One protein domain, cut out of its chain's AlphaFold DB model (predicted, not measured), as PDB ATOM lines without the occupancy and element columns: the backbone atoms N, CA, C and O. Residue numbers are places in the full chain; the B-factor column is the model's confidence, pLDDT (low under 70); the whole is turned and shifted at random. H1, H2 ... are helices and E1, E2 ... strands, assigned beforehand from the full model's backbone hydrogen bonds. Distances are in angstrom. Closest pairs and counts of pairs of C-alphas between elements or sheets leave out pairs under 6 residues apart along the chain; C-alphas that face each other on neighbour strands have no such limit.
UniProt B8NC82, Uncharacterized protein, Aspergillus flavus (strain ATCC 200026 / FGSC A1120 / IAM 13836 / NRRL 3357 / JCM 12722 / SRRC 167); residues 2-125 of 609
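AT A GLANCE: This is residues 2 to 125 of the 609 residues of an uncharacterized protein of Aspergillus flavus (strain ATCC 200026 / FGSC A1120 / IAM 13836 / NRRL 3357 / JCM 12722 / SRRC 167) (UniProt B8NC82). Four crossed helices pack together, with two small two-stranded ladders along one side of the group. The long H1 is crossed by H3 and H4, and H2 packs on H3 and lies by E1; the ladder of E3 and E4 has H4 packed on it, and the hairpin of E1 and E2 lies beyond E3, with E1 and E3 near each other but without joining into one sheet. The printed part has 124 residues, with four named helices and four named strands in the order H1 H2 E1 E2 E3 H3 H4 E4, and both sheets are antiparallel. The class is mixed, helices and strands. The whole is compact, with a radius of gyration of the C-alphas of 14.0 A, and rounded, with spans of 38 by 32 by 26 A.

HOW THE PARTS SIT: H1, residues 2 to 21, touches H3, residues 80 to 98, with its residues 10 to 17 alone, at a tilt of 36 degrees, only just steep, opposite ways; the closest C-alphas are those of Leu 14 and Asp 93, 5.9 A apart. With residues 7 to 15 alone H1 touches H4, residues 102 to 114, at a steep tilt of 53 degrees, the same way, closest at the C-alphas of Thr 11 and Val 108, 5.1 A. H2, residues 26 to 38, touches H3 with its residues 32 to 36 alone, at a steep tilt of 61 degrees, the same way; the C-alphas of Ala 36 and Leu 87 are closest, 6.4 A apart. E1, residues 46 to 49, and E2, residues 52 to 55, form a hairpin, with N 47 and O 54 at 2.9 A, within hydrogen-bond range. E3, residues 65 to 69, is the antiparallel neighbour of E4, residues 120 to 124, with N 67 and O 122 at 3.1 A, within hydrogen-bond range. The closest C-alphas of H4 and E4 are those of Tyr 113 and Ser 120, 6.5 A apart. In H1, H2, H3 and H4 every O i to N i+4 pair is within hydrogen-bond range.

IN THESE COORDINATES: H1 begins at C-alpha 2, (61.377, 115.284, 129.517), and is 28.5 A long. H2 is 18.4 A, H3 26.8 A and H4 18.0 A from first to last C-alpha. E3 measures 13.2 A and E4 12.7 A, and E4 ends at C-alpha 124, (58.511, 141.192, 134.924). E1, 9.9 A, and E2, 9.5 A, are shorter.

THE WHOLE: The two C-alphas farthest apart are those of Leu 2 and Gln 51, 42.2 A. The printed part has no cut, and no link is long. The mean pLDDT of the printed part is 83.2; it is under 70 at residues 2 to 3, 51 to 52, 57 to 64, 72 to 75 and 125.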
ATOM      1  N   LEU A   2      60.552 114.560 130.507       63.34
ATOM      2  CA  LEU A   2      61.377 115.284 129.517       63.34
ATOM      3  C   LEU A   2      61.532 116.800 129.787       63.34
ATOM      4  O   LEU A   2      62.630 117.334 129.680       63.34
ATOM      5  N   VAL A   3      60.455 117.470 130.218       66.31
ATOM      6  CA  VAL A   3      60.448 118.913 130.551       66.31
ATOM      7  C   VAL A   3      61.354 119.244 131.745       66.31
ATOM      8  O   VAL A   3      62.029 120.266 131.747       66.31
ATOM      9  N   ILE A   4      61.424 118.353 132.740       71.94
ATOM     10  CA  ILE A   4      62.239 118.554 133.950       71.94
ATOM     11  C   ILE A   4      63.727 118.407 133.611       71.94
ATOM     12  O   ILE A   4      64.553 119.203 134.052       71.94
ATOM     13  N   THR A   5      64.074 117.414 132.789       77.38
ATOM     14  CA  THR A   5      65.460 117.182 132.363       77.38
ATOM     15  C   THR A   5      65.981 118.321 131.486       77.38
ATOM     16  O   THR A   5      67.111 118.767 131.683       77.38
ATOM     17  N   LEU A   6      65.150 118.831 130.567       81.56
ATOM     18  CA  LEU A   6      65.500 119.984 129.734       81.56
ATOM     19  C   LEU A   6      65.693 121.247 130.587       81.56
ATOM     20  O   LEU A   6      66.714 121.920 130.455       81.56
ATOM     21  N   GLY A   7      64.773 121.510 131.525       86.31
ATOM     22  CA  GLY A   7      64.853 122.656 132.433       86.31
ATOM     23  C   GLY A   7      66.125 122.659 133.284       86.31
ATOM     24  O   GLY A   7      66.801 123.681 133.370       86.31
ATOM     25  N   LEU A   8      66.518 121.513 133.850       86.81
ATOM     26  CA  LEU A   8      67.727 121.415 134.678       86.81
ATOM     27  C   LEU A   8      69.023 121.578 133.864       86.81
ATOM     28  O   LEU A   8      69.984 122.192 134.335       86.81
ATOM     29  N   SER A   9      69.063 121.038 132.641       94.00
ATOM     30  CA  SER A   9      70.207 121.218 131.738       94.00
ATOM     31  C   SER A   9      70.376 122.691 131.366       94.00
ATOM     32  O   SER A   9      71.463 123.248 131.538       94.00
ATOM     33  N   LEU A  10      69.287 123.340 130.937       95.00
ATOM     34  CA  LEU A  10      69.297 124.751 130.566       95.00
ATOM     35  C   LEU A  10      69.652 125.647 131.759       95.00
ATOM     36  O   LEU A  10      70.510 126.509 131.621       95.00
ATOM     37  N   THR A  11      69.104 125.372 132.949       93.19
ATOM     38  CA  THR A  11      69.449 126.062 134.209       93.19
ATOM     39  C   THR A  11      70.961 126.082 134.443       93.19
ATOM     40  O   THR A  11      71.558 127.134 134.663       93.19
ATOM     41  N   ASN A  12      71.614 124.923 134.343       91.94
ATOM     42  CA  ASN A  12      73.050 124.813 134.601       91.94
ATOM     43  C   ASN A  12      73.919 125.439 133.503       91.94
ATOM     44  O   ASN A  12      75.016 125.926 133.788       91.94
ATOM     45  N   ARG A  13      73.496 125.364 132.237       96.38
ATOM     46  CA  ARG A  13      74.231 125.960 131.112       96.38
ATOM     47  C   ARG A  13      74.100 127.483 131.119       96.38
ATOM     48  O   ARG A  13      75.118 128.164 131.260       96.38
ATOM     49  N   LEU A  14      72.867 127.985 131.112       95.19
ATOM     50  CA  LEU A  14      72.566 129.413 131.075       95.19
ATOM     51  C   LEU A  14      73.081 130.110 132.331       95.19
ATOM     52  O   LEU A  14      73.764 131.127 132.233       95.19
ATOM     53  N   GLY A  15      72.860 129.531 133.513       92.69
ATOM     54  CA  GLY A  15      73.340 130.116 134.760       92.69
ATOM     55  C   GLY A  15      74.868 130.232 134.823       92.69
ATOM     56  O   GLY A  15      75.385 131.263 135.250       92.69
ATOM     57  N   ARG A  16      75.629 129.243 134.324       92.88
ATOM     58  CA  ARG A  16      77.101 129.350 134.247       92.88
ATOM     59  C   ARG A  16      77.548 130.478 133.320       92.88
ATOM     60  O   ARG A  16      78.539 131.145 133.621       92.88
ATOM     61  N   ARG A  17      76.829 130.698 132.217       95.12
ATOM     62  CA  ARG A  17      77.137 131.752 131.244       95.12
ATOM     63  C   ARG A  17      76.781 133.134 131.776       95.12
ATOM     64  O   ARG A  17      77.622 134.022 131.711       95.12
ATOM     65  N   LEU A  18      75.619 133.290 132.409       93.31
ATOM     66  CA  LEU A  18      75.239 134.521 133.107       93.31
ATOM     67  C   LEU A  18      76.223 134.850 134.233       93.31
ATOM     68  O   LEU A  18      76.691 135.979 134.333       93.31
ATOM     69  N   ARG A  19      76.637 133.853 135.021       91.62
ATOM     70  CA  ARG A  19      77.673 134.048 136.038       91.62
ATOM     71  C   ARG A  19      78.986 134.538 135.431       91.62
ATOM     72  O   ARG A  19      79.618 135.423 135.990       91.62
ATOM     73  N   ARG A  20      79.411 133.961 134.300       92.56
ATOM     74  CA  ARG A  20      80.622 134.394 133.585       92.56
ATOM     75  C   ARG A  20      80.469 135.817 133.048       92.56
ATOM     76  O   ARG A  20      81.427 136.567 133.160       92.56
ATOM     77  N   LEU A  21      79.285 136.189 132.551       91.88
ATOM     78  CA  LEU A  21      78.961 137.554 132.121       91.88
ATOM     79  C   LEU A  21      79.136 138.557 133.273       91.88
ATOM     80  O   LEU A  21      79.812 139.560 133.092       91.88
ATOM     81  N   GLY A  22      78.623 138.251 134.471       87.31
ATOM     82  CA  GLY A  22      78.756 139.108 135.661       87.31
ATOM     83  C   GLY A  22      80.186 139.271 136.202       87.31
ATOM     84  O   GLY A  22      80.439 140.142 137.031       87.31
ATOM     85  N   LEU A  23      81.139 138.454 135.739       87.81
ATOM     86  CA  LEU A  23      82.562 138.569 136.090       87.81
ATOM     87  C   LEU A  23      83.357 139.483 135.144       87.81
ATOM     88  O   LEU A  23      84.560 139.659 135.360       87.81
ATOM     89  N   LEU A  24      82.725 139.999 134.088       89.12
ATOM     90  CA  LEU A  24      83.342 140.892 133.109       89.12
ATOM     91  C   LEU A  24      83.169 142.355 133.541       89.12
ATOM     92  O   LEU A  24      82.274 142.690 134.318       89.12
ATOM     93  N   GLY A  25      84.028 143.237 133.027       87.19
ATOM     94  CA  GLY A  25      83.870 144.677 133.235       87.19
ATOM     95  C   GLY A  25      82.584 145.205 132.589       87.19
ATOM     96  O   GLY A  25      82.156 144.693 131.558       87.19
ATOM     97  N   VAL A  26      81.986 146.249 133.169       85.62
ATOM     98  CA  VAL A  26      80.707 146.833 132.714       85.62
ATOM     99  C   VAL A  26      80.736 147.218 131.233       85.62
ATOM    100  O   VAL A  26      79.851 146.811 130.486       85.62
ATOM    101  N   GLU A  27      81.782 147.921 130.794       85.69
ATOM    102  CA  GLU A  27      81.960 148.312 129.385       85.69
ATOM    103  C   GLU A  27      81.953 147.100 128.449       85.69
ATOM    104  O   GLU A  27      81.325 147.086 127.393       85.69
ATOM    105  N   TYR A  28      82.586 146.022 128.897       87.94
ATOM    106  CA  TYR A  28      82.681 144.791 128.136       87.94
ATOM    107  C   TYR A  28      81.351 144.030 128.095       87.94
ATOM    108  O   TYR A  28      80.983 143.465 127.066       87.94
ATOM    109  N   ILE A  29      80.589 144.044 129.196       89.75
ATOM    110  CA  ILE A  29      79.221 143.511 129.236       89.75
ATOM    111  C   ILE A  29      78.345 144.259 128.230       89.75
ATOM    112  O   ILE A  29      77.612 143.622 127.475       89.75
ATOM    113  N   ILE A  30      78.432 145.591 128.188       88.12
ATOM    114  CA  ILE A  30      77.663 146.418 127.251       88.12
ATOM    115  C   ILE A  30      77.993 146.037 125.806       88.12
ATOM    116  O   ILE A  30      77.080 145.822 125.006       88.12
ATOM    117  N   ASP A  31      79.272 145.894 125.471       89.50
ATOM    118  CA  ASP A  31      79.682 145.521 124.119       89.50
ATOM    119  C   ASP A  31      79.257 144.101 123.737       89.50
ATOM    120  O   ASP A  31      78.750 143.890 122.631       89.50
ATOM    121  N   LEU A  32      79.348 143.135 124.656       89.81
ATOM    122  CA  LEU A  32      78.816 141.789 124.437       89.81
ATOM    123  C   LEU A  32      77.298 141.800 124.223       89.81
ATOM    124  O   LEU A  32      76.800 141.114 123.333       89.81
ATOM    125  N   LEU A  33      76.546 142.592 124.989       89.38
ATOM    126  CA  LEU A  33      75.096 142.705 124.819       89.38
ATOM    127  C   LEU A  33      74.726 143.399 123.502       89.38
ATOM    128  O   LEU A  33      73.778 142.979 122.836       89.38
ATOM    129  N   ARG A  34      75.492 144.406 123.066       87.69
ATOM    130  CA  ARG A  34      75.346 145.014 121.732       87.69
ATOM    131  C   ARG A  34      75.611 144.000 120.622       87.69
ATOM    132  O   ARG A  34      74.863 143.965 119.649       87.69
ATOM    133  N   LEU A  35      76.630 143.157 120.772       86.75
ATOM    134  CA  LEU A  35      76.930 142.082 119.826       86.75
ATOM    135  C   LEU A  35      75.830 141.016 119.801       86.75
ATOM    136  O   LEU A  35      75.370 140.645 118.724       86.75
ATOM    137  N   ALA A  36      75.350 140.577 120.966       86.38
ATOM    138  CA  ALA A  36      74.226 139.649 121.067       86.38
ATOM    139  C   ALA A  36      72.953 140.223 120.427       86.38
ATOM    140  O   ALA A  36      72.181 139.491 119.805       86.38
ATOM    141  N   GLN A  37      72.743 141.537 120.552       87.12
ATOM    142  CA  GLN A  37      71.634 142.236 119.913       87.12
ATOM    143  C   GLN A  37      71.786 142.279 118.390       87.12
ATOM    144  O   GLN A  37      70.835 141.967 117.678       87.12
ATOM    145  N   ARG A  38      72.978 142.623 117.886       85.44
ATOM    146  CA  ARG A  38      73.281 142.612 116.445       85.44
ATOM    147  C   ARG A  38      73.139 141.213 115.837       85.44
ATOM    148  O   ARG A  38      72.626 141.094 114.735       85.44
ATOM    149  N   GLY A  39      73.515 140.169 116.580       84.75
ATOM    150  CA  GLY A  39      73.313 138.769 116.193       84.75
ATOM    151  C   GLY A  39      71.875 138.255 116.327       84.75
ATOM    152  O   GLY A  39      71.615 137.100 116.017       84.75
ATOM    153  N   GLY A  40      70.927 139.069 116.810       85.12
ATOM    154  CA  GLY A  40      69.513 138.692 116.929       85.12
ATOM    155  C   GLY A  40      69.158 137.789 118.123       85.12
ATOM    156  O   GLY A  40      67.983 137.452 118.318       85.12
ATOM    157  N   PHE A  41      70.129 137.440 118.971       82.12
ATOM    158  CA  PHE A  41      69.908 136.618 120.168       82.12
ATOM    159  C   PHE A  41      69.069 137.342 121.222       82.12
ATOM    160  O   PHE A  41      68.239 136.736 121.905       82.12
ATOM    161  N   ILE A  42      69.217 138.665 121.314       85.06
ATOM    162  CA  ILE A  42      68.375 139.526 122.147       85.06
ATOM    163  C   ILE A  42      67.812 140.677 121.323       85.06
ATOM    164  O   ILE A  42      68.448 141.178 120.404       85.06
ATOM    165  N   ARG A  43      66.595 141.116 121.650       79.81
ATOM    166  CA  ARG A  43      65.968 142.253 120.955       79.81
ATOM    167  C   ARG A  43      66.400 143.595 121.529       79.81
ATOM    168  O   ARG A  43      66.528 144.569 120.793       79.81
ATOM    169  N   TRP A  44      66.588 143.637 122.841       82.38
ATOM    170  CA  TRP A  44      66.965 144.825 123.586       82.38
ATOM    171  C   TRP A  44      67.683 144.418 124.871       82.38
ATOM    172  O   TRP A  44      67.495 143.306 125.368       82.38
ATOM    173  N   HIS A  45      68.491 145.324 125.405       82.25
ATOM    174  CA  HIS A  45      69.114 145.193 126.715       82.25
ATOM    175  C   HIS A  45      69.075 146.526 127.457       82.25
ATOM    176  O   HIS A  45      68.970 147.594 126.845       82.25
ATOM    177  N   MET A  46      69.166 146.431 128.780       83.75
ATOM    178  CA  MET A  46      69.315 147.556 129.687       83.75
ATOM    179  C   MET A  46      70.341 147.169 130.746       83.75
ATOM    180  O   MET A  46      70.189 146.141 131.406       83.75
ATOM    181  N   VAL A  47      71.379 147.983 130.886       82.56
ATOM    182  CA  VAL A  47      72.410 147.836 131.912       82.56
ATOM    183  C   VAL A  47      72.248 149.008 132.873       82.56
ATOM    184  O   VAL A  47      72.205 150.155 132.437       82.56
ATOM    185  N   ASN A  48      72.094 148.714 134.163       83.12
ATOM    186  CA  ASN A  48      71.995 149.723 135.213       83.12
ATOM    187  C   ASN A  48      73.260 149.650 136.070       83.12
ATOM    188  O   ASN A  48      73.467 148.644 136.751       83.12
ATOM    189  N   VAL A  49      74.101 150.680 135.998       76.69
ATOM    190  CA  VAL A  49      75.340 150.798 136.781       76.69
ATOM    191  C   VAL A  49      75.334 152.158 137.452       76.69
ATOM    192  O   VAL A  49      75.160 153.164 136.777       76.69
ATOM    193  N   ASP A  50      75.486 152.192 138.777       72.12
ATOM    194  CA  ASP A  50      75.656 153.429 139.551       72.12
ATOM    195  C   ASP A  50      74.642 154.547 139.219       72.12
ATOM    196  O   ASP A  50      74.979 155.726 139.214       72.12
ATOM    197  N   GLN A  51      73.370 154.170 139.007       56.00
ATOM    198  CA  GLN A  51      72.235 155.046 138.648       56.00
ATOM    199  C   GLN A  51      72.174 155.501 137.180       56.00
ATOM    200  O   GLN A  51      71.201 156.155 136.796       56.00
ATOM    201  N   GLU A  52      73.126 155.109 136.338       59.53
ATOM    202  CA  GLU A  52      73.033 155.289 134.892       59.53
ATOM    203  C   GLU A  52      72.347 154.089 134.238       59.53
ATOM    204  O   GLU A  52      72.741 152.931 134.394       59.53
ATOM    205  N   VAL A  53      71.286 154.379 133.481       72.31
ATOM    206  CA  VAL A  53      70.549 153.384 132.704       72.31
ATOM    207  C   VAL A  53      71.002 153.471 131.256       72.31
ATOM    208  O   VAL A  53      70.603 154.367 130.511       72.31
ATOM    209  N   LEU A  54      71.805 152.501 130.836       71.94
ATOM    210  CA  LEU A  54      72.234 152.349 129.455       71.94
ATOM    211  C   LEU A  54      71.280 151.374 128.762       71.94
ATOM    212  O   LEU A  54      71.293 150.173 129.028       71.94
ATOM    213  N   SER A  55      70.410 151.900 127.901       72.88
ATOM    214  CA  SER A  55      69.392 151.125 127.184       72.88
ATOM    215  C   SER A  55      69.635 151.151 125.682       72.88
ATOM    216  O   SER A  55      69.965 152.185 125.106       72.88
ATOM    217  N   SER A  56      69.373 150.029 125.020       74.56
ATOM    218  CA  SER A  56      69.223 150.007 123.561       74.56
ATOM    219  C   SER A  56      67.910 150.695 123.121       74.56
ATOM    220  O   SER A  56      66.911 150.641 123.840       74.56
ATOM    221  N   ASN A  57      67.894 151.331 121.943       60.69
ATOM    222  CA  ASN A  57      66.831 152.245 121.471       60.69
ATOM    223  C   ASN A  57      65.529 151.578 120.966       60.69
ATOM    224  O   ASN A  57      64.859 152.131 120.093       60.69
ATOM    225  N   PHE A  58      65.133 150.406 121.469       57.78
ATOM    226  CA  PHE A  58      63.997 149.673 120.896       57.78
ATOM    227  C   PHE A  58      62.929 149.306 121.931       57.78
ATOM    228  O   PHE A  58      63.199 148.601 122.899       57.78
ATOM    229  N   ARG A  59      61.685 149.754 121.704       55.25
ATOM    230  CA  ARG A  59      60.501 149.357 122.484       55.25
ATOM    231  C   ARG A  59      59.621 148.455 121.629       55.25
ATOM    232  O   ARG A  59      59.088 148.894 120.616       55.25
ATOM    233  N   CYS A  60      59.449 147.204 122.045       54.62
ATOM    234  CA  CYS A  60      58.523 146.272 121.404       54.62
ATOM    235  C   CYS A  60      57.314 146.037 122.324       54.62
ATOM    236  O   CYS A  60      57.475 145.825 123.530       54.62
ATOM    237  N   GLN A  61      56.104 146.095 121.764       52.31
ATOM    238  CA  GLN A  61      54.875 145.747 122.481       52.31
ATOM    239  C   GLN A  61      54.877 144.228 122.750       52.31
ATOM    240  O   GLN A  61      55.272 143.457 121.879       52.31
ATOM    241  N   ASN A  62      54.465 143.805 123.951       59.66
ATOM    242  CA  ASN A  62      54.459 142.405 124.422       59.66
ATOM    243  C   ASN A  62      55.840 141.761 124.626       59.66
ATOM    244  O   ASN A  62      56.080 140.631 124.198       59.66
ATOM    245  N   THR A  63      56.749 142.454 125.319       65.38
ATOM    246  CA  THR A  63      58.056 141.877 125.655       65.38
ATOM    247  C   THR A  63      58.080 141.343 127.084       65.38
ATOM    248  O   THR A  63      57.787 142.073 128.031       65.38
ATOM    249  N   TYR A  64      58.450 140.072 127.239       68.56
ATOM    250  CA  TYR A  64      58.845 139.518 128.529       68.56
ATOM    251  C   TYR A  64      60.275 139.949 128.821       68.56
ATOM    252  O   TYR A  64      61.150 139.726 127.982       68.56
ATOM    253  N   TYR A  65      60.511 140.582 129.967       77.62
ATOM    254  CA  TYR A  65      61.855 141.000 130.336       77.62
ATOM    255  C   TYR A  65      62.285 140.367 131.643       77.62
ATOM    256  O   TYR A  65      61.500 140.188 132.575       77.62
ATOM    257  N   VAL A  66      63.558 140.001 131.663       80.19
ATOM    258  CA  VAL A  66      64.205 139.347 132.787       80.19
ATOM    259  C   VAL A  66      65.373 140.229 133.175       80.19
ATOM    260  O   VAL A  66      66.267 140.468 132.363       80.19
ATOM    261  N   ALA A  67      65.336 140.751 134.395       84.94
ATOM    262  CA  ALA A  67      66.460 141.475 134.962       84.94
ATOM    263  C   ALA A  67      67.342 140.498 135.741       84.94
ATOM    264  O   ALA A  67      66.832 139.743 136.571       84.94
ATOM    265  N   PHE A  68      68.647 140.536 135.480       84.75
ATOM    266  CA  PHE A  68      69.656 139.791 136.226       84.75
ATOM    267  C   PHE A  68      70.531 140.776 136.996       84.75
ATOM    268  O   PHE A  68      71.053 141.723 136.408       84.75
ATOM    269  N   GLY A  69      70.679 140.557 138.301       82.69
ATOM    270  CA  GLY A  69      71.633 141.289 139.130       82.69
ATOM    271  C   GLY A  69      72.937 140.517 139.277       82.69
ATOM    272  O   GLY A  69      72.913 139.306 139.517       82.69
ATOM    273  N   PHE A  70      74.055 141.232 139.159       80.69
ATOM    274  CA  PHE A  70      75.399 140.705 139.363       80.69
ATOM    275  C   PHE A  70      76.193 141.637 140.286       80.69
ATOM    276  O   PHE A  70      76.203 142.850 140.080       80.69
ATOM    277  N   GLU A  71      76.915 141.076 141.247       78.06
ATOM    278  CA  GLU A  71      78.042 141.710 141.913       78.06
ATOM    279  C   GLU A  71      79.230 141.669 140.946       78.06
ATOM    280  O   GLU A  71      79.826 140.616 140.696       78.06
ATOM    281  N   THR A  72      79.571 142.816 140.364       66.12
ATOM    282  CA  THR A  72      80.725 142.936 139.468       66.12
ATOM    283  C   THR A  72      82.011 142.686 140.260       66.12
ATOM    284  O   THR A  72      82.379 143.434 141.164       66.12
ATOM    285  N   LEU A  73      82.702 141.580 139.960       55.81
ATOM    286  CA  LEU A  73      83.850 141.107 140.753       55.81
ATOM    287  C   LEU A  73      85.203 141.186 140.031       55.81
ATOM    288  O   LEU A  73      86.213 140.799 140.625       55.81
ATOM    289  N   GLY A  74      85.283 141.672 138.788       58.16
ATOM    290  CA  GLY A  74      86.577 141.714 138.105       58.16
ATOM    291  C   GLY A  74      86.646 142.473 136.785       58.16
ATOM    292  O   GLY A  74      85.650 142.735 136.125       58.16
ATOM    293  N   SER A  75      87.885 142.779 136.397       69.94
ATOM    294  CA  SER A  75      88.291 143.315 135.095       69.94
ATOM    295  C   SER A  75      88.677 142.190 134.125       69.94
ATOM    296  O   SER A  75      89.635 142.330 133.364       69.94
ATOM    297  N   ASN A  76      88.022 141.027 134.211       75.19
ATOM    298  CA  ASN A  76      88.356 139.914 133.330       75.19
ATOM    299  C   ASN A  76      87.948 140.279 131.902       75.19
ATOM    300  O   ASN A  76      86.797 140.633 131.655       75.19
ATOM    301  N   ILE A  77      88.899 140.178 130.981       82.12
ATOM    302  CA  ILE A  77      88.691 140.386 129.552       82.12
ATOM    303  C   ILE A  77      88.773 139.006 128.899       82.12
ATOM    304  O   ILE A  77      89.697 138.241 129.184       82.12
ATOM    305  N   LEU A  78      87.788 138.665 128.069       85.38
ATOM    306  CA  LEU A  78      87.870 137.488 127.207       85.38
ATOM    307  C   LEU A  78      88.662 137.863 125.958       85.38
ATOM    308  O   LEU A  78      88.500 138.955 125.413       85.38
ATOM    309  N   ASP A  79      89.517 136.958 125.490       90.31
ATOM    310  CA  ASP A  79      90.106 137.121 124.169       90.31
ATOM    311  C   ASP A  79      89.016 137.043 123.084       90.31
ATOM    312  O   ASP A  79      87.882 136.597 123.313       90.31
ATOM    313  N   LYS A  80      89.365 137.498 121.883       82.00
ATOM    314  CA  LYS A  80      88.460 137.581 120.733       82.00
ATOM    315  C   LYS A  80      87.747 136.260 120.443       82.00
ATOM    316  O   LYS A  80      86.543 136.267 120.200       82.00
ATOM    317  N   GLU A  81      88.458 135.139 120.479       89.44
ATOM    318  CA  GLU A  81      87.900 133.836 120.123       89.44
ATOM    319  C   GLU A  81      86.968 133.322 121.226       89.44
ATOM    320  O   GLU A  81      85.816 132.975 120.948       89.44
ATOM    321  N   SER A  82      87.392 133.446 122.487       89.69
ATOM    322  CA  SER A  82      86.560 133.147 123.660       89.69
ATOM    323  C   SER A  82      85.268 133.965 123.713       89.69
ATOM    324  O   SER A  82      84.251 133.491 124.218       89.69
ATOM    325  N   SER A  83      85.290 135.204 123.217       86.56
ATOM    326  CA  SER A  83      84.127 136.101 123.201       86.56
ATOM    327  C   SER A  83      83.073 135.651 122.200       86.56
ATOM    328  O   SER A  83      81.881 135.665 122.502       86.56
ATOM    329  N   ARG A  84      83.516 135.225 121.013       85.38
ATOM    330  CA  ARG A  84      82.636 134.710 119.956       85.38
ATOM    331  C   ARG A  84      81.989 133.407 120.370       85.38
ATOM    332  O   ARG A  84      80.776 133.265 120.246       85.38
ATOM    333  N   GLU A  85      82.797 132.491 120.900       92.94
ATOM    334  CA  GLU A  85      82.302 131.231 121.441       92.94
ATOM    335  C   GLU A  85      81.285 131.499 122.550       92.94
ATOM    336  O   GLU A  85      80.170 130.994 122.485       92.94
ATOM    337  N   PHE A  86      81.615 132.377 123.503       93.00
ATOM    338  CA  PHE A  86      80.711 132.742 124.590       93.00
ATOM    339  C   PHE A  86      79.383 133.335 124.097       93.00
ATOM    340  O   PHE A  86      78.331 132.967 124.618       93.00
ATOM    341  N   LEU A  87      79.412 134.242 123.115       90.81
ATOM    342  CA  LEU A  87      78.205 134.876 122.578       90.81
ATOM    343  C   LEU A  87      77.313 133.899 121.825       90.81
ATOM    344  O   LEU A  87      76.103 133.926 122.032       90.81
ATOM    345  N   ARG A  88      77.898 133.040 120.985       92.81
ATOM    346  CA  ARG A  88      77.160 131.989 120.276       92.81
ATOM    347  C   ARG A  88      76.462 131.073 121.277       92.81
ATOM    348  O   ARG A  88      75.253 130.886 121.220       92.81
ATOM    349  N   ASP A  89      77.221 130.601 122.254       94.12
ATOM    350  CA  ASP A  89      76.767 129.716 123.315       94.12
ATOM    351  C   ASP A  89      75.667 130.325 124.206       94.12
ATOM    352  O   ASP A  89      74.714 129.647 124.596       94.12
ATOM    353  N   LEU A  90      75.812 131.602 124.575       92.62
ATOM    354  CA  LEU A  90      74.797 132.345 125.325       92.62
ATOM    355  C   LEU A  90      73.549 132.563 124.466       92.62
ATOM    356  O   LEU A  90      72.432 132.436 124.963       92.62
ATOM    357  N   GLY A  91      73.737 132.870 123.186       90.88
ATOM    358  CA  GLY A  91      72.668 133.043 122.217       90.88
ATOM    359  C   GLY A  91      71.816 131.789 122.037       90.88
ATOM    360  O   GLY A  91      70.592 131.868 122.127       90.88
ATOM    361  N   GLU A  92      72.456 130.629 121.888       93.12
ATOM    362  CA  GLU A  92      71.788 129.326 121.807       93.12
ATOM    363  C   GLU A  92      70.924 129.039 123.044       93.12
ATOM    364  O   GLU A  92      69.763 128.645 122.912       93.12
ATOM    365  N   ASP A  93      71.449 129.287 124.250       94.81
ATOM    366  CA  ASP A  93      70.681 129.107 125.486       94.81
ATOM    367  C   ASP A  93      69.499 130.084 125.584       94.81
ATOM    368  O   ASP A  93      68.428 129.707 126.062       94.81
ATOM    369  N   LEU A  94      69.668 131.340 125.156       90.44
ATOM    370  CA  LEU A  94      68.588 132.332 125.155       90.44
ATOM    371  C   LEU A  94      67.497 131.981 124.136       90.44
ATOM    372  O   LEU A  94      66.313 132.192 124.410       90.44
ATOM    373  N   ASP A  95      67.864 131.398 122.997       89.25
ATOM    374  CA  ASP A  95      66.911 130.878 122.019       89.25
ATOM    375  C   ASP A  95      66.197 129.618 122.514       89.25
ATOM    376  O   ASP A  95      65.007 129.444 122.240       89.25
ATOM    377  N   GLU A  96      66.868 128.743 123.266       92.31
ATOM    378  CA  GLU A  96      66.197 127.651 123.977       92.31
ATOM    379  C   GLU A  96      65.219 128.183 125.029       92.31
ATOM    380  O   GLU A  96      64.067 127.749 125.056       92.31
ATOM    381  N   LEU A  97      65.632 129.166 125.836       90.44
ATOM    382  CA  LEU A  97      64.783 129.813 126.839       90.44
ATOM    383  C   LEU A  97      63.544 130.454 126.192       90.44
ATOM    384  O   LEU A  97      62.444 130.347 126.726       90.44
ATOM    385  N   ARG A  98      63.696 131.065 125.010       87.69
ATOM    386  CA  ARG A  98      62.604 131.687 124.239       87.69
ATOM    387  C   ARG A  98      61.555 130.682 123.751       87.69
ATOM    388  O   ARG A  98      60.410 131.070 123.526       87.69
ATOM    389  N   LYS A  99      61.925 129.412 123.563       90.62
ATOM    390  CA  LYS A  99      61.003 128.341 123.134       90.62
ATOM    391  C   LYS A  99      60.148 127.802 124.284       90.62
ATOM    392  O   LYS A  99      59.214 127.046 124.025       90.62
ATOM    393  N   LEU A 100      60.479 128.145 125.528       90.00
ATOM    394  CA  LEU A 100      59.781 127.659 126.711       90.00
ATOM    395  C   LEU A 100      58.501 128.450 126.995       90.00
ATOM    396  O   LEU A 100      58.389 129.642 126.707       90.00
ATOM    397  N   GLU A 101      57.541 127.777 127.627       90.50
ATOM    398  CA  GLU A 101      56.384 128.443 128.221       90.50
ATOM    399  C   GLU A 101      56.810 129.293 129.426       90.50
ATOM    400  O   GLU A 101      57.831 129.047 130.066       90.50
ATOM    401  N   ARG A 102      56.000 130.287 129.795       86.56
ATOM    402  CA  ARG A 102      56.341 131.236 130.867       86.56
ATOM    403  C   ARG A 102      56.686 130.559 132.198       86.56
ATOM    404  O   ARG A 102      57.704 130.870 132.795       86.56
ATOM    405  N   ASN A 103      55.857 129.620 132.641       87.81
ATOM    406  CA  ASN A 103      56.085 128.846 133.864       87.81
ATOM    407  C   ASN A 103      57.401 128.043 133.825       87.81
ATOM    408  O   ASN A 103      58.025 127.828 134.861       87.81
ATOM    409  N   GLN A 104      57.829 127.598 132.644       91.31
ATOM    410  CA  GLN A 104      59.092 126.895 132.441       91.31
ATOM    411  C   GLN A 104      60.272 127.868 132.448       91.31
ATOM    412  O   GLN A 104      61.310 127.544 133.020       91.31
ATOM    413  N   VAL A 105      60.111 129.063 131.870       90.88
ATOM    414  CA  VAL A 105      61.097 130.144 131.995       90.88
ATOM    415  C   VAL A 105      61.275 130.510 133.466       90.88
ATOM    416  O   VAL A 105      62.400 130.504 133.949       90.88
ATOM    417  N   ASP A 106      60.183 130.724 134.202       88.62
ATOM    418  CA  ASP A 106      60.220 131.030 135.637       88.62
ATOM    419  C   ASP A 106      60.931 129.929 136.431       88.62
ATOM    420  O   ASP A 106      61.775 130.227 137.270       88.62
ATOM    421  N   TYR A 107      60.670 128.658 136.109       90.44
ATOM    422  CA  TYR A 107      61.357 127.518 136.718       90.44
ATOM    423  C   TYR A 107      62.870 127.511 136.448       90.44
ATOM    424  O   TYR A 107      63.660 127.266 137.358       90.44
ATOM    425  N   VAL A 108      63.292 127.785 135.208       92.75
ATOM    426  CA  VAL A 108      64.720 127.857 134.847       92.75
ATOM    427  C   VAL A 108      65.398 129.024 135.565       92.75
ATOM    428  O   VAL A 108      66.489 128.867 136.110       92.75
ATOM    429  N   LEU A 109      64.749 130.185 135.597       93.50
ATOM    430  CA  LEU A 109      65.257 131.396 136.236       93.50
ATOM    431  C   LEU A 109      65.377 131.250 137.760       93.50
ATOM    432  O   LEU A 109      66.415 131.596 138.324       93.50
ATOM    433  N   ASP A 110      64.359 130.684 138.406       88.06
ATOM    434  CA  ASP A 110      64.376 130.351 139.833       88.06
ATOM    435  C   ASP A 110      65.472 129.321 140.136       88.06
ATOM    436  O   ASP A 110      66.244 129.483 141.078       88.06
ATOM    437  N   GLY A 111      65.645 128.321 139.266       88.44
ATOM    438  CA  GLY A 111      66.750 127.372 139.349       88.44
ATOM    439  C   GLY A 111      68.123 128.050 139.320       88.44
ATOM    440  O   GLY A 111      68.960 127.746 140.167       88.44
ATOM    441  N   ILE A 112      68.353 128.986 138.388       91.00
ATOM    442  CA  ILE A 112      69.617 129.738 138.246       91.00
ATOM    443  C   ILE A 112      69.896 130.571 139.504       91.00
ATOM    444  O   ILE A 112      71.040 130.636 139.972       91.00
ATOM    445  N   TYR A 113      68.853 131.183 140.062       87.62
ATOM    446  CA  TYR A 113      68.930 131.955 141.295       87.62
ATOM    447  C   TYR A 113      69.246 131.071 142.512       87.62
ATOM    448  O   TYR A 113      70.201 131.338 143.240       87.62
ATOM    449  N   GLN A 114      68.518 129.966 142.699       79.81
ATOM    450  CA  GLN A 114      68.685 129.060 143.842       79.81
ATOM    451  C   GLN A 114      70.081 128.432 143.921       79.81
ATOM    452  O   GLN A 114      70.599 128.200 145.013       79.81
ATOM    453  N   VAL A 115      70.723 128.176 142.777       83.50
ATOM    454  CA  VAL A 115      72.106 127.668 142.745       83.50
ATOM    455  C   VAL A 115      73.164 128.767 142.925       83.50
ATOM    456  O   VAL A 115      74.362 128.471 142.901       83.50
ATOM    457  N   GLY A 116      72.752 130.026 143.110       83.81
ATOM    458  CA  GLY A 116      73.633 131.170 143.349       83.81
ATOM    459  C   GLY A 116      74.531 131.497 142.157       83.81
ATOM    460  O   GLY A 116      75.706 131.832 142.337       83.81
ATOM    461  N   MET A 117      74.026 131.310 140.934       87.62
ATOM    462  CA  MET A 117      74.746 131.687 139.713       87.62
ATOM    463  C   MET A 117      74.568 133.168 139.358       87.62
ATOM    464  O   MET A 117      75.415 133.720 138.660       87.62
ATOM    465  N   VAL A 118      73.510 133.798 139.865       88.38
ATOM    466  CA  VAL A 118      73.207 135.232 139.754       88.38
ATOM    467  C   VAL A 118      72.693 135.731 141.105       88.38
ATOM    468  O   VAL A 118      72.153 134.935 141.876       88.38
ATOM    469  N   ASP A 119      72.841 137.024 141.393       82.88
ATOM    470  CA  ASP A 119      72.521 137.578 142.718       82.88
ATOM    471  C   ASP A 119      71.049 137.964 142.858       82.88
ATOM    472  O   ASP A 119      70.494 137.971 143.955       82.88
ATOM    473  N   SER A 120      70.387 138.260 141.740       86.44
ATOM    474  CA  SER A 120      68.933 138.403 141.687       86.44
ATOM    475  C   SER A 120      68.397 138.089 140.296       86.44
ATOM    476  O   SER A 120      69.093 138.269 139.291       86.44
ATOM    477  N   VAL A 121      67.148 137.623 140.247       88.81
ATOM    478  CA  VAL A 121      66.377 137.477 139.012       88.81
ATOM    479  C   VAL A 121      64.991 138.057 139.228       88.81
ATOM    480  O   VAL A 121      64.264 137.604 140.109       88.81
ATOM    481  N   THR A 122      64.614 139.028 138.403       84.62
ATOM    482  CA  THR A 122      63.275 139.622 138.454       84.62
ATOM    483  C   THR A 122      62.597 139.434 137.102       84.62
ATOM    484  O   THR A 122      62.841 140.223 136.181       84.62
ATOM    485  N   PRO A 123      61.762 138.392 136.946       82.31
ATOM    486  CA  PRO A 123      60.859 138.313 135.813       82.31
ATOM    487  C   PRO A 123      59.795 139.400 135.950       82.31
ATOM    488  O   PRO A 123      59.169 139.538 137.002       82.31
ATOM    489  N   SER A 124      59.560 140.178 134.898       78.06
ATOM    490  CA  SER A 124      58.511 141.192 134.924       78.06
ATOM    491  C   SER A 124      57.794 141.298 133.584       78.06
ATOM    492  O   SER A 124      58.363 141.133 132.502       78.06
ATOM    493  N   GLN A 125      56.495 141.565 133.677       68.19
ATOM    494  CA  GLN A 125      55.675 142.004 132.562       68.19
ATOM    495  C   GLN A 125      55.260 143.430 132.861       68.19
ATOM    496  O   GLN A 125      54.711 143.689 133.927       68.19
TER     497      GLN A 125